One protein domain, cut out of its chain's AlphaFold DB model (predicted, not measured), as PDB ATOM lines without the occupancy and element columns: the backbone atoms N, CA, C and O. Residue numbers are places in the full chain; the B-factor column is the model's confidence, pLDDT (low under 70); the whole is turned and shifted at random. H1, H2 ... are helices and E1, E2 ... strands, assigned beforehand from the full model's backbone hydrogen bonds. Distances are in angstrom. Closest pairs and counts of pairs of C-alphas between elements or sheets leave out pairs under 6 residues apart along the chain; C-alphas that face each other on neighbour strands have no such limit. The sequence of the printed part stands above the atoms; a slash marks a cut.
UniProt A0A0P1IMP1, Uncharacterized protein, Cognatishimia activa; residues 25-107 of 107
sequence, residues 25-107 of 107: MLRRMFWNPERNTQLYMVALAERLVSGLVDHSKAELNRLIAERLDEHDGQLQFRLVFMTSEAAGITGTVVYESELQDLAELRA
ATOM      1  N   MET A  25     -12.782  34.935 -31.724       77.19
ATOM      2  CA  MET A  25     -12.436  36.120 -32.520       77.19
ATOM      3  C   MET A  25     -12.198  35.770 -33.993       77.19
ATOM      4  O   MET A  25     -12.783  36.411 -34.864       77.19
ATOM      5  N   LEU A  26     -11.405  34.731 -34.279       79.50
ATOM      6  CA  LEU A  26     -11.112  34.327 -35.658       79.50
ATOM      7  C   LEU A  26     -12.386  33.882 -36.391       79.50
ATOM      8  O   LEU A  26     -12.649  34.321 -37.506       79.50
ATOM      9  N   ARG A  27     -13.239  33.087 -35.738       77.12
ATOM     10  CA  ARG A  27     -14.532  32.670 -36.300       77.12
ATOM     11  C   ARG A  27     -15.477  33.860 -36.537       77.12
ATOM     12  O   ARG A  27     -16.133  33.906 -37.575       77.12
ATOM     13  N   ARG A  28     -15.491  34.853 -35.635       72.75
ATOM     14  CA  ARG A  28     -16.250  36.112 -35.789       72.75
ATOM     15  C   ARG A  28     -15.765  36.984 -36.952       72.75
ATOM     16  O   ARG A  28     -16.562  37.772 -37.454       72.75
ATOM     17  N   MET A  29     -14.501  36.859 -37.370       72.56
ATOM     18  CA  MET A  29     -13.963  37.546 -38.553       72.56
ATOM     19  C   MET A  29     -14.483  36.954 -39.865       72.56
ATOM     20  O   MET A  29     -14.694  37.703 -40.812       72.56
ATOM     21  N   PHE A  30     -14.697  35.636 -39.922       76.62
ATOM     22  CA  PHE A  30     -15.161  34.976 -41.144       76.62
ATOM     23  C   PHE A  30     -16.679  35.073 -41.330       76.62
ATOM     24  O   PHE A  30     -17.120  35.378 -42.433       76.62
ATOM     25  N   TRP A  31     -17.481  34.835 -40.284       70.56
ATOM     26  CA  TRP A  31     -18.941  34.997 -40.331       70.56
ATOM     27  C   TRP A  31     -19.555  34.869 -38.930       70.56
ATOM     28  O   TRP A  31     -19.307  33.880 -38.234       70.56
ATOM     29  N   ASN A  32     -20.384  35.831 -38.512       77.06
ATOM     30  CA  ASN A  32     -21.173  35.716 -37.283       77.06
ATOM     31  C   ASN A  32     -22.632  36.164 -37.517       77.06
ATOM     32  O   ASN A  32     -22.872  37.373 -37.588       77.06
ATOM     33  N   PRO A  33     -23.599  35.229 -37.602       77.19
ATOM     34  CA  PRO A  33     -25.002  35.561 -37.840       77.19
ATOM     35  C   PRO A  33     -25.611  36.398 -36.709       77.19
ATOM     36  O   PRO A  33     -26.354  37.330 -36.992       77.19
ATOM     37  N   GLU A  34     -25.231  36.161 -35.448       76.12
ATOM     38  CA  GLU A  34     -25.742  36.945 -34.314       76.12
ATOM     39  C   GLU A  34     -25.306  38.411 -34.398       76.12
ATOM     40  O   GLU A  34     -26.094  39.319 -34.140       76.12
ATOM     41  N   ARG A  35     -24.062  38.658 -34.828       76.06
ATOM     42  CA  ARG A  35     -23.555  40.022 -35.042       76.06
ATOM     43  C   ARG A  35     -24.300  40.722 -36.181       76.06
ATOM     44  O   ARG A  35     -24.513  41.928 -36.107       76.06
ATOM     45  N   ASN A  36     -24.687  39.988 -37.223       84.19
ATOM     46  CA  ASN A  36     -25.475  40.549 -38.317       84.19
ATOM     47  C   ASN A  36     -26.876  40.953 -37.840       84.19
ATOM     48  O   ASN A  36     -27.318  42.059 -38.131       84.19
ATOM     49  N   THR A  37     -27.530  40.105 -37.041       84.56
ATOM     50  CA  THR A  37     -28.818  40.435 -36.414       84.56
ATOM     51  C   THR A  37     -28.705  41.664 -35.511       84.56
ATOM     52  O   THR A  37     -29.539  42.558 -35.604       84.56
ATOM     53  N   GLN A  38     -27.644  41.776 -34.707       83.94
ATOM     54  CA  GLN A  38     -27.404  42.963 -33.875       83.94
ATOM     55  C   GLN A  38     -27.235  44.240 -34.706       83.94
ATOM     56  O   GLN A  38     -27.852  45.255 -34.400       83.94
ATOM     57  N   LEU A  39     -26.431  44.203 -35.774       84.69
ATOM     58  CA  LEU A  39     -26.269  45.352 -36.673       84.69
ATOM     59  C   LEU A  39     -27.591  45.731 -37.347       84.69
ATOM     60  O   LEU A  39     -27.889  46.914 -37.492       84.69
ATOM     61  N   TYR A  40     -28.396  44.735 -37.719       86.56
ATOM     62  CA  TYR A  40     -29.723  44.964 -38.277       86.56
ATOM     63  C   TYR A  40     -30.659  45.634 -37.263       86.56
ATOM     64  O   TYR A  40     -31.282  46.639 -37.593       86.56
ATOM     65  N   MET A  41     -30.688  45.166 -36.012       87.00
ATOM     66  CA  MET A  41     -31.457  45.802 -34.935       87.00
ATOM     67  C   MET A  41     -31.013  47.245 -34.672       87.00
ATOM     68  O   MET A  41     -31.862  48.113 -34.486       87.00
ATOM     69  N   VAL A  42     -29.706  47.529 -34.697       85.56
ATOM     70  CA  VAL A  42     -29.189  48.903 -34.566       85.56
ATOM     71  C   VAL A  42     -29.673  49.773 -35.727       85.56
ATOM     72  O   VAL A  42     -30.185  50.865 -35.495       85.56
ATOM     73  N   ALA A  43     -29.612  49.276 -36.965       86.56
ATOM     74  CA  ALA A  43     -30.134  50.002 -38.120       86.56
ATOM     75  C   ALA A  43     -31.654  50.249 -38.017       86.56
ATOM     76  O   ALA A  43     -32.133  51.323 -38.379       86.56
ATOM     77  N   LEU A  44     -32.427  49.286 -37.500       87.25
ATOM     78  CA  LEU A  44     -33.855  49.472 -37.219       87.25
ATOM     79  C   LEU A  44     -34.084  50.528 -36.133       87.25
ATOM     80  O   LEU A  44     -34.968  51.365 -36.289       87.25
ATOM     81  N   ALA A  45     -33.275  50.540 -35.073       86.19
ATOM     82  CA  ALA A  45     -33.339  51.542 -34.015       86.19
ATOM     83  C   ALA A  45     -33.048  52.958 -34.547       86.19
ATOM     84  O   ALA A  45     -33.786  53.896 -34.252       86.19
ATOM     85  N   GLU A  46     -32.037  53.117 -35.401       85.88
ATOM     86  CA  GLU A  46     -31.743  54.392 -36.067       85.88
ATOM     87  C   GLU A  46     -32.905  54.853 -36.962       85.88
ATOM     88  O   GLU A  46     -33.277  56.030 -36.960       85.88
ATOM     89  N   ARG A  47     -33.525  53.923 -37.702       86.56
ATOM     90  CA  ARG A  47     -34.696  54.206 -38.550       86.56
ATOM     91  C   ARG A  47     -35.935  54.560 -37.731       86.56
ATOM     92  O   ARG A  47     -36.676  55.456 -38.136       86.56
ATOM     93  N   LEU A  48     -36.129  53.902 -36.587       85.88
ATOM     94  CA  LEU A  48     -37.200  54.181 -35.630       85.88
ATOM     95  C   LEU A  48     -37.094  55.622 -35.115       85.88
ATOM     96  O   LEU A  48     -38.073  56.361 -35.154       85.88
ATOM     97  N   VAL A  49     -35.886  56.047 -34.735       82.19
ATOM     98  CA  VAL A  49     -35.598  57.419 -34.276       82.19
ATOM     99  C   VAL A  49     -35.724  58.443 -35.415       82.19
ATOM    100  O   VAL A  49     -36.115  59.584 -35.183       82.19
ATOM    101  N   SER A  50     -35.456  58.036 -36.658       82.81
ATOM    102  CA  SER A  50     -35.527  58.900 -37.847       82.81
ATOM    103  C   SER A  50     -36.939  59.050 -38.442       82.81
ATOM    104  O   SER A  50     -37.092  59.681 -39.488       82.81
ATOM    105  N   GLY A  51     -37.976  58.481 -37.812       74.06
ATOM    106  CA  GLY A  51     -39.381  58.671 -38.202       74.06
ATOM    107  C   GLY A  51     -40.002  57.557 -39.054       74.06
ATOM    108  O   GLY A  51     -41.163  57.672 -39.439       74.06
ATOM    109  N   LEU A  52     -39.292  56.453 -39.319       74.06
ATOM    110  CA  LEU A  52     -39.864  55.245 -39.936       74.06
ATOM    111  C   LEU A  52     -40.336  54.273 -38.853       74.06
ATOM    112  O   LEU A  52     -39.756  53.201 -38.656       74.06
ATOM    113  N   VAL A  53     -41.371  54.692 -38.126       75.94
ATOM    114  CA  VAL A  53     -41.721  54.108 -36.829       75.94
ATOM    115  C   VAL A  53     -42.392  52.741 -36.948       75.94
ATOM    116  O   VAL A  53     -41.954  51.799 -36.295       75.94
ATOM    117  N   ASP A  54     -43.391  52.595 -37.818       79.56
ATOM    118  CA  ASP A  54     -44.277  51.422 -37.789       79.56
ATOM    119  C   ASP A  54     -43.581  50.120 -38.203       79.56
ATOM    120  O   ASP A  54     -43.630  49.124 -37.482       79.56
ATOM    121  N   HIS A  55     -42.871  50.130 -39.336       83.12
ATOM    122  CA  HIS A  55     -42.150  48.943 -39.807       83.12
ATOM    123  C   HIS A  55     -40.981  48.587 -38.878       83.12
ATOM    124  O   HIS A  55     -40.803  47.423 -38.534       83.12
ATOM    125  N   SER A  56     -40.216  49.586 -38.425       84.69
ATOM    126  CA  SER A  56     -39.054  49.339 -37.564       84.69
ATOM    127  C   SER A  56     -39.469  48.824 -36.180       84.69
ATOM    128  O   SER A  56     -38.802  47.946 -35.638       84.69
ATOM    129  N   LYS A  57     -40.595  49.312 -35.631       86.81
ATOM    130  CA  LYS A  57     -41.207  48.800 -34.391       86.81
ATOM    131  C   LYS A  57     -41.620  47.335 -34.545       86.81
ATOM    132  O   LYS A  57     -41.291  46.528 -33.681       86.81
ATOM    133  N   ALA A  58     -42.314  46.990 -35.631       85.88
ATOM    134  CA  ALA A  58     -42.775  45.623 -35.876       85.88
ATOM    135  C   ALA A  58     -41.608  44.632 -36.012       85.88
ATOM    136  O   ALA A  58     -41.620  43.579 -35.376       85.88
ATOM    137  N   GLU A  59     -40.570  44.995 -36.772       88.31
ATOM    138  CA  GLU A  59     -39.376  44.158 -36.933       88.31
ATOM    139  C   GLU A  59     -38.610  43.983 -35.614       88.31
ATOM    140  O   GLU A  59     -38.212  42.871 -35.278       88.31
ATOM    141  N   LEU A  60     -38.445  45.047 -34.818       87.25
ATOM    142  CA  LEU A  60     -37.806  44.939 -33.501       87.25
ATOM    143  C   LEU A  60     -38.608  44.043 -32.551       87.25
ATOM    144  O   LEU A  60     -38.020  43.172 -31.912       87.25
ATOM    145  N   ASN A  61     -39.934  44.201 -32.499       88.00
ATOM    146  CA  ASN A  61     -40.805  43.333 -31.706       88.00
ATOM    147  C   ASN A  61     -40.656  41.867 -32.108       88.00
ATOM    148  O   ASN A  61     -40.466  41.018 -31.242       88.00
ATOM    149  N   ARG A  62     -40.685  41.576 -33.412       87.81
ATOM    150  CA  ARG A  62     -40.496  40.223 -33.938       87.81
ATOM    151  C   ARG A  62     -39.143  39.646 -33.519       87.81
ATOM    152  O   ARG A  62     -39.089  38.543 -32.987       87.81
ATOM    153  N   LEU A  63     -38.056  40.385 -33.739       87.25
ATOM    154  CA  LEU A  63     -36.701  39.908 -33.455       87.25
ATOM    155  C   LEU A  63     -36.448  39.692 -31.956       87.25
ATOM    156  O   LEU A  63     -35.744  38.756 -31.578       87.25
ATOM    157  N   ILE A  64     -36.999  40.554 -31.097       86.19
ATOM    158  CA  ILE A  64     -36.899  40.395 -29.641       86.19
ATOM    159  C   ILE A  64     -37.773  39.226 -29.187       86.19
ATOM    160  O   ILE A  64     -37.302  38.387 -28.420       86.19
ATOM    161  N   ALA A  65     -38.999  39.118 -29.706       85.94
ATOM    162  CA  ALA A  65     -39.879  37.996 -29.421       85.94
ATOM    163  C   ALA A  65     -39.228  36.668 -29.822       85.94
ATOM    164  O   ALA A  65     -39.245  35.755 -29.017       85.94
ATOM    165  N   GLU A  66     -38.593  36.539 -30.992       84.94
ATOM    166  CA  GLU A  66     -37.882  35.311 -31.408       84.94
ATOM    167  C   GLU A  66     -36.734  34.906 -30.461       84.94
ATOM    168  O   GLU A  66     -36.351  33.738 -30.425       84.94
ATOM    169  N   ARG A  67     -36.177  35.850 -29.692       81.94
ATOM    170  CA  ARG A  67     -35.046  35.617 -28.780       81.94
ATOM    171  C   ARG A  67     -35.470  35.241 -27.355       81.94
ATOM    172  O   ARG A  67     -34.638  34.730 -26.610       81.94
ATOM    173  N   LEU A  68     -36.715  35.513 -26.967       81.94
ATOM    174  CA  LEU A  68     -37.243  35.138 -25.655       81.94
ATOM    175  C   LEU A  68     -37.640  33.659 -25.647       81.94
ATOM    176  O   LEU A  68     -38.284  33.185 -26.573       81.94
ATOM    177  N   ASP A  69     -37.299  32.914 -24.600       77.50
ATOM    178  CA  ASP A  69     -37.740  31.514 -24.476       77.50
ATOM    179  C   ASP A  69     -39.219  31.411 -24.049       77.50
ATOM    180  O   ASP A  69     -39.876  30.386 -24.232       77.50
ATOM    181  N   GLU A  70     -39.772  32.495 -23.505       79.19
ATOM    182  CA  GLU A  70     -41.156  32.580 -23.048       79.19
ATOM    183  C   GLU A  70     -42.126  32.713 -24.229       79.19
ATOM    184  O   GLU A  70     -41.898  33.459 -25.183       79.19
ATOM    185  N   HIS A  71     -43.218  31.950 -24.175       70.81
ATOM    186  CA  HIS A  71     -44.261  31.936 -25.205       70.81
ATOM    187  C   HIS A  71     -45.485  32.775 -24.852       70.81
ATOM    188  O   HIS A  71     -46.304  33.024 -25.729       70.81
ATOM    189  N   ASP A  72     -45.602  33.176 -23.592       73.06
ATOM    190  CA  ASP A  72     -46.776  33.834 -23.043       73.06
ATOM    191  C   ASP A  72     -46.292  34.968 -22.139       73.06
ATOM    192  O   ASP A  72     -45.327  34.790 -21.392       73.06
ATOM    193  N   GLY A  73     -46.914  36.141 -22.238       82.12
ATOM    194  CA  GLY A  73     -46.498  37.328 -21.493       82.12
ATOM    195  C   GLY A  73     -46.524  38.609 -22.320       82.12
ATOM    196  O   GLY A  73     -46.890  38.617 -23.491       82.12
ATOM    197  N   GLN A  74     -46.133  39.714 -21.689       83.50
ATOM    198  CA  GLN A  74     -46.093  41.024 -22.333       83.50
ATOM    199  C   GLN A  74     -44.650  41.427 -22.624       83.50
ATOM    200  O   GLN A  74     -43.796  41.403 -21.739       83.50
ATOM    201  N   LEU A  75     -44.394  41.836 -23.862       84.88
ATOM    202  CA  LEU A  75     -43.137  42.413 -24.299       84.88
ATOM    203  C   LEU A  75     -43.226  43.937 -24.286       84.88
ATOM    204  O   LEU A  75     -44.129  44.532 -24.874       84.88
ATOM    205  N   GLN A  76     -42.226  44.564 -23.678       86.88
ATOM    206  CA  GLN A  76     -41.947  45.983 -23.843       86.88
ATOM    207  C   GLN A  76     -40.452  46.156 -24.095       86.88
ATOM    208  O   GLN A  76     -39.635  45.462 -23.488       86.88
ATOM    209  N   PHE A  77     -40.078  47.082 -24.975       87.12
ATOM    210  CA  PHE A  77     -38.680  47.423 -25.204       87.12
ATOM    211  C   PHE A  77     -38.478  48.937 -25.224       87.12
ATOM    212  O   PHE A  77     -39.364  49.711 -25.591       87.12
ATOM    213  N   ARG A  78     -37.273  49.370 -24.853       87.31
ATOM    214  CA  ARG A  78     -36.858  50.773 -24.913       87.31
ATOM    215  C   ARG A  78     -35.503  50.901 -25.586       87.31
ATOM    216  O   ARG A  78     -34.633  50.050 -25.410       87.31
ATOM    217  N   LEU A  79     -35.320  51.977 -26.338       86.56
ATOM    218  CA  LEU A  79     -34.032  52.337 -26.914       86.56
ATOM    219  C   LEU A  79     -33.356  53.357 -26.008       86.56
ATOM    220  O   LEU A  79     -33.914  54.421 -25.728       86.56
ATOM    221  N   VAL A  80     -32.142  53.035 -25.572       85.31
ATOM    222  CA  VAL A  80     -31.321  53.909 -24.734       85.31
ATOM    223  C   VAL A  80     -30.062  54.276 -25.504       85.31
ATOM    224  O   VAL A  80     -29.276  53.407 -25.871       85.31
ATOM    225  N   PHE A  81     -29.861  55.565 -25.753       83.31
ATOM    226  CA  PHE A  81     -28.615  56.078 -26.306       83.31
ATOM    227  C   PHE A  81     -27.646  56.354 -25.170       83.31
ATOM    228  O   PHE A  81     -27.910  57.179 -24.296       83.31
ATOM    229  N   MET A  82     -26.527  55.639 -25.183       82.12
ATOM    230  CA  MET A  82     -25.443  55.840 -24.234       82.12
ATOM    231  C   MET A  82     -24.452  56.847 -24.807       82.12
ATOM    232  O   MET A  82     -23.860  56.615 -25.861       82.12
ATOM    233  N   THR A  83     -24.255  57.957 -24.107       77.31
ATOM    234  CA  THR A  83     -23.235  58.955 -24.419       77.31
ATOM    235  C   THR A  83     -22.147  58.916 -23.354       77.31
ATOM    236  O   THR A  83     -22.420  58.931 -22.154       77.31
ATOM    237  N   SER A  84     -20.889  58.834 -23.787       80.44
ATOM    238  CA  SER A  84     -19.745  58.965 -22.885       80.44
ATOM    239  C   SER A  84     -19.365  60.436 -22.788       80.44
ATOM    240  O   SER A  84     -18.905  61.024 -23.765       80.44
ATOM    241  N   GLU A  85     -19.516  61.020 -21.607       80.44
ATOM    242  CA  GLU A  85     -19.057  62.369 -21.287       80.44
ATOM    243  C   GLU A  85     -17.874  62.317 -20.312       80.44
ATOM    244  O   GLU A  85     -17.583  61.285 -19.706       80.44
ATOM    245  N   ALA A  86     -17.174  63.441 -20.131       76.19
ATOM    246  CA  ALA A  86     -16.008  63.521 -19.244       76.19
ATOM    247  C   ALA A  86     -16.312  63.128 -17.779       76.19
ATOM    248  O   ALA A  86     -15.400  62.773 -17.038       76.19
ATOM    249  N   ALA A  87     -17.584  63.182 -17.369       74.69
ATOM    250  CA  ALA A  87     -18.055  62.831 -16.030       74.69
ATOM    251  C   ALA A  87     -18.585  61.386 -15.903       74.69
ATOM    252  O   ALA A  87     -18.942  60.975 -14.799       74.69
ATOM    253  N   GLY A  88     -18.649  60.620 -16.999       79.31
ATOM    254  CA  GLY A  88     -19.150  59.243 -17.010       79.31
ATOM    255  C   GLY A  88     -20.021  58.911 -18.223       79.31
ATOM    256  O   GLY A  88     -20.158  59.701 -19.155       79.31
ATOM    257  N   ILE A  89     -20.612  57.717 -18.204       80.38
ATOM    258  CA  ILE A  89     -21.549  57.258 -19.235       80.38
ATOM    259  C   ILE A  89     -22.966  57.646 -18.806       80.38
ATOM    260  O   ILE A  89     -23.426  57.234 -17.739       80.38
ATOM    261  N   THR A  90     -23.658  58.420 -19.639       81.56
ATOM    262  CA  THR A  90     -25.049  58.832 -19.430       81.56
ATOM    263  C   THR A  90     -25.943  58.135 -20.452       81.56
ATOM    264  O   THR A  90     -25.675  58.168 -21.649       81.56
ATOM    265  N   GLY A  91     -27.015  57.489 -19.990       82.88
ATOM    266  CA  GLY A  91     -28.025  56.874 -20.852       82.88
ATOM    267  C   GLY A  91     -29.244  57.778 -21.010       82.88
ATOM    268  O   GLY A  91     -29.833  58.189 -20.012       82.88
ATOM    269  N   THR A  92     -29.645  58.060 -22.248       83.56
ATOM    270  CA  THR A  92     -30.886  58.778 -22.573       83.56
ATOM    271  C   THR A  92     -31.866  57.827 -23.243       83.56
ATOM    272  O   THR A  92     -31.544  57.247 -24.277       83.56
ATOM    273  N   VAL A  93     -33.066  57.665 -22.683       86.12
ATOM    274  CA  VAL A  93     -34.140  56.908 -23.345       86.12
ATOM    275  C   VAL A  93     -34.661  57.744 -24.511       86.12
ATOM    276  O   VAL A  93     -35.173  58.841 -24.302       86.12
ATOM    277  N   VAL A  94     -34.502  57.242 -25.735       86.06
ATOM    278  CA  VAL A  94     -34.931  57.938 -26.963       86.06
ATOM    279  C   VAL A  94     -36.241  57.393 -27.522       86.06
ATOM    280  O   VAL A  94     -36.888  58.057 -28.326       86.06
ATOM    281  N   TYR A  95     -36.637  56.192 -27.101       84.94
ATOM    282  CA  TYR A  95     -37.885  55.556 -27.502       84.94
ATOM    283  C   TYR A  95     -38.310  54.520 -26.464       84.94
ATOM    284  O   TYR A  95     -37.466  53.785 -25.949       84.94
ATOM    285  N   GLU A  96     -39.610  54.421 -26.211       88.00
ATOM    286  CA  GLU A  96     -40.220  53.355 -25.419       88.00
ATOM    287  C   GLU A  96     -41.423  52.809 -26.190       88.00
ATOM    288  O   GLU A  96     -42.257  53.578 -26.676       88.00
ATOM    289  N   SER A  97     -41.476  51.489 -26.363       85.94
ATOM    290  CA  SER A  97     -42.590  50.829 -27.034       85.94
ATOM    291  C   SER A  97     -43.795  50.715 -26.104       85.94
ATOM    292  O   SER A  97     -43.674  50.691 -24.879       85.94
ATOM    293  N   GLU A  98     -44.973  50.554 -26.698       87.06
ATOM    294  CA  GLU A  98     -46.149  50.071 -25.973       87.06
ATOM    295  C   GLU A  98     -45.947  48.608 -25.550       87.06
ATOM    296  O   GLU A  98     -45.152  47.887 -26.162       87.06
ATOM    297  N   LEU A  99     -46.687  48.180 -24.523       85.69
ATOM    298  CA  LEU A  99     -46.799  46.770 -24.153       85.69
ATOM    299  C   LEU A  99     -47.475  46.004 -25.293       85.69
ATOM    300  O   LEU A  99     -48.503  46.438 -25.818       85.69
ATOM    301  N   GLN A 100     -46.885  44.884 -25.689       84.88
ATOM    302  CA  GLN A 100     -47.397  43.995 -26.730       84.88
ATOM    303  C   GLN A 100     -47.505  42.582 -26.180       84.88
ATOM    304  O   GLN A 100     -46.666  42.168 -25.386       84.88
ATOM    305  N   ASP A 101     -48.520  41.838 -26.599       85.50
ATOM    306  CA  ASP A 101     -48.662  40.442 -26.202       85.50
ATOM    307  C   ASP A 101     -47.701  39.560 -27.021       85.50
ATOM    308  O   ASP A 101     -47.657  39.638 -28.251       85.50
ATOM    309  N   LEU A 102     -46.896  38.735 -26.348       83.69
ATOM    310  CA  LEU A 102     -45.953  37.827 -27.006       83.69
ATOM    311  C   LEU A 102     -46.659  36.784 -27.876       83.69
ATOM    312  O   LEU A 102     -46.103  36.390 -28.904       83.69
ATOM    313  N   ALA A 103     -47.864  36.355 -27.495       81.94
ATOM    314  CA  ALA A 103     -48.644  35.412 -28.281       81.94
ATOM    315  C   ALA A 103     -49.108  36.054 -29.596       81.94
ATOM    316  O   ALA A 103     -49.012  35.422 -30.645       81.94
ATOM    317  N   GLU A 104     -49.527  37.325 -29.569       81.81
ATOM    318  CA  GLU A 104     -49.923  38.071 -30.775       81.81
ATOM    319  C   GLU A 104     -48.740  38.339 -31.712       81.81
ATOM    320  O   GLU A 104     -48.894  38.290 -32.930       81.81
ATOM    321  N   LEU A 105     -47.545  38.582 -31.165       78.81
ATOM    322  CA  LEU A 105     -46.331  38.806 -31.958       78.81
ATOM    323  C   LEU A 105     -45.806  37.539 -32.656       78.81
ATOM    324  O   LEU A 105     -44.995  37.646 -33.580       78.81
ATOM    325  N   ARG A 106     -46.225  36.353 -32.200       73.12
ATOM    326  CA  ARG A 106     -45.788  35.044 -32.715       73.12
ATOM    327  C   ARG A 106     -46.866  34.284 -33.499       73.12
ATOM    328  O   ARG A 106     -46.538  33.236 -34.058       73.12
ATOM    329  N   ALA A 107     -48.108  34.767 -33.494       66.12
ATOM    330  CA  ALA A 107     -49.243  34.184 -34.218       66.12
ATOM    331  C   ALA A 107     -49.108  34.351 -35.741       66.12
ATOM    332  O   ALA A 107     -49.506  33.404 -36.459       66.12
TER     333      ALA A 107
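This is residues 25 to 107 of the 107 residues of an uncharacterized protein of Cognatishimia activa (UniProt A0A0P1IMP1). A helical hairpin, H2 and H3, meets a long two-stranded ribbon, the hairpin of E1 and E2, near the last residues of H2. Two arms stick out of this body: residues 25 to 36, with the short helix H1, and residues 84 to 89 at the turn of the ribbon, while the small last helix H4 packs on part of H3. The 83 printed residues hold four named helices and two named strands in the order H1, H2, H3, E1, E2, H4. The sheet has the order E1 - E2 and is antiparallel; the class is mixed, helices and strands. The whole is loose, with a radius of gyration of the C-alphas of 15.1 A and spans of 44 by 34 by 24 A.

H1 is residues 25 to 30, 9.1 A from first to last C-alpha, and begins at C-alpha 25 at (-12.436, 36.120, -32.520). H2 is residues 33 to 49 and 24.6 A long. H3 is residues 53 to 67 and 21.2 A long. E1 is residues 78 to 85, 21.6 A long, beginning at C-alpha 78 at (-36.858, 50.773, -24.913). E2 is residues 88 to 96 and 23.4 A long. H4 is residues 102 to 106, 6.4 A long, ending at C-alpha 106 at (-45.788, 35.044, -32.715).

H1 and H2 are apart, but only just, with closest C-alphas 8.3 A from each other. H2 and H3 form a helical hairpin and touch, H2 with residues 41 to 48 alone; the closest C-alphas, of Leu 44 and Ser 56, are 5.2 A apart. They run opposite ways at a shallow tilt of 30 degrees. The closest C-alphas of H2 and E1 are those of Ala 45 and Leu 79, 7.2 A apart. Those of H2 and E2 are Val 49 and Val 94, 7.4 A apart. E1 and E2 form an antiparallel hairpin at 156 degrees, with N 79 and O 95 at 2.8 A and N 85 and O 88 at 2.9 A, both within hydrogen-bond range. H3 touches H4 with residues 61 to 65 alone, the closest C-alphas being those of Arg 62 and Leu 105, 6.3 A apart. H1 and H3 are apart, and so are H2 and H4. In H1, H2, H3 and H4 every O i to N i+4 pair is within hydrogen-bond range.

The two C-alphas farthest apart are those of Ala 86 and Ala 107, 46.8 A. Without the stretches that stand free, the body of 65 residues spans 34 by 23 by 20 A. The printed part has no cut and ends at the chain's last residue, 107. No link is long; the one from H3 to E1, 10 residues, is short, and the others are tight. Residues 74 to 75 pair with residues 100 to 101, antiparallel, outside the named strands. The mean pLDDT of the printed part is 82.0, and residue 107 is the one printed residue under 70.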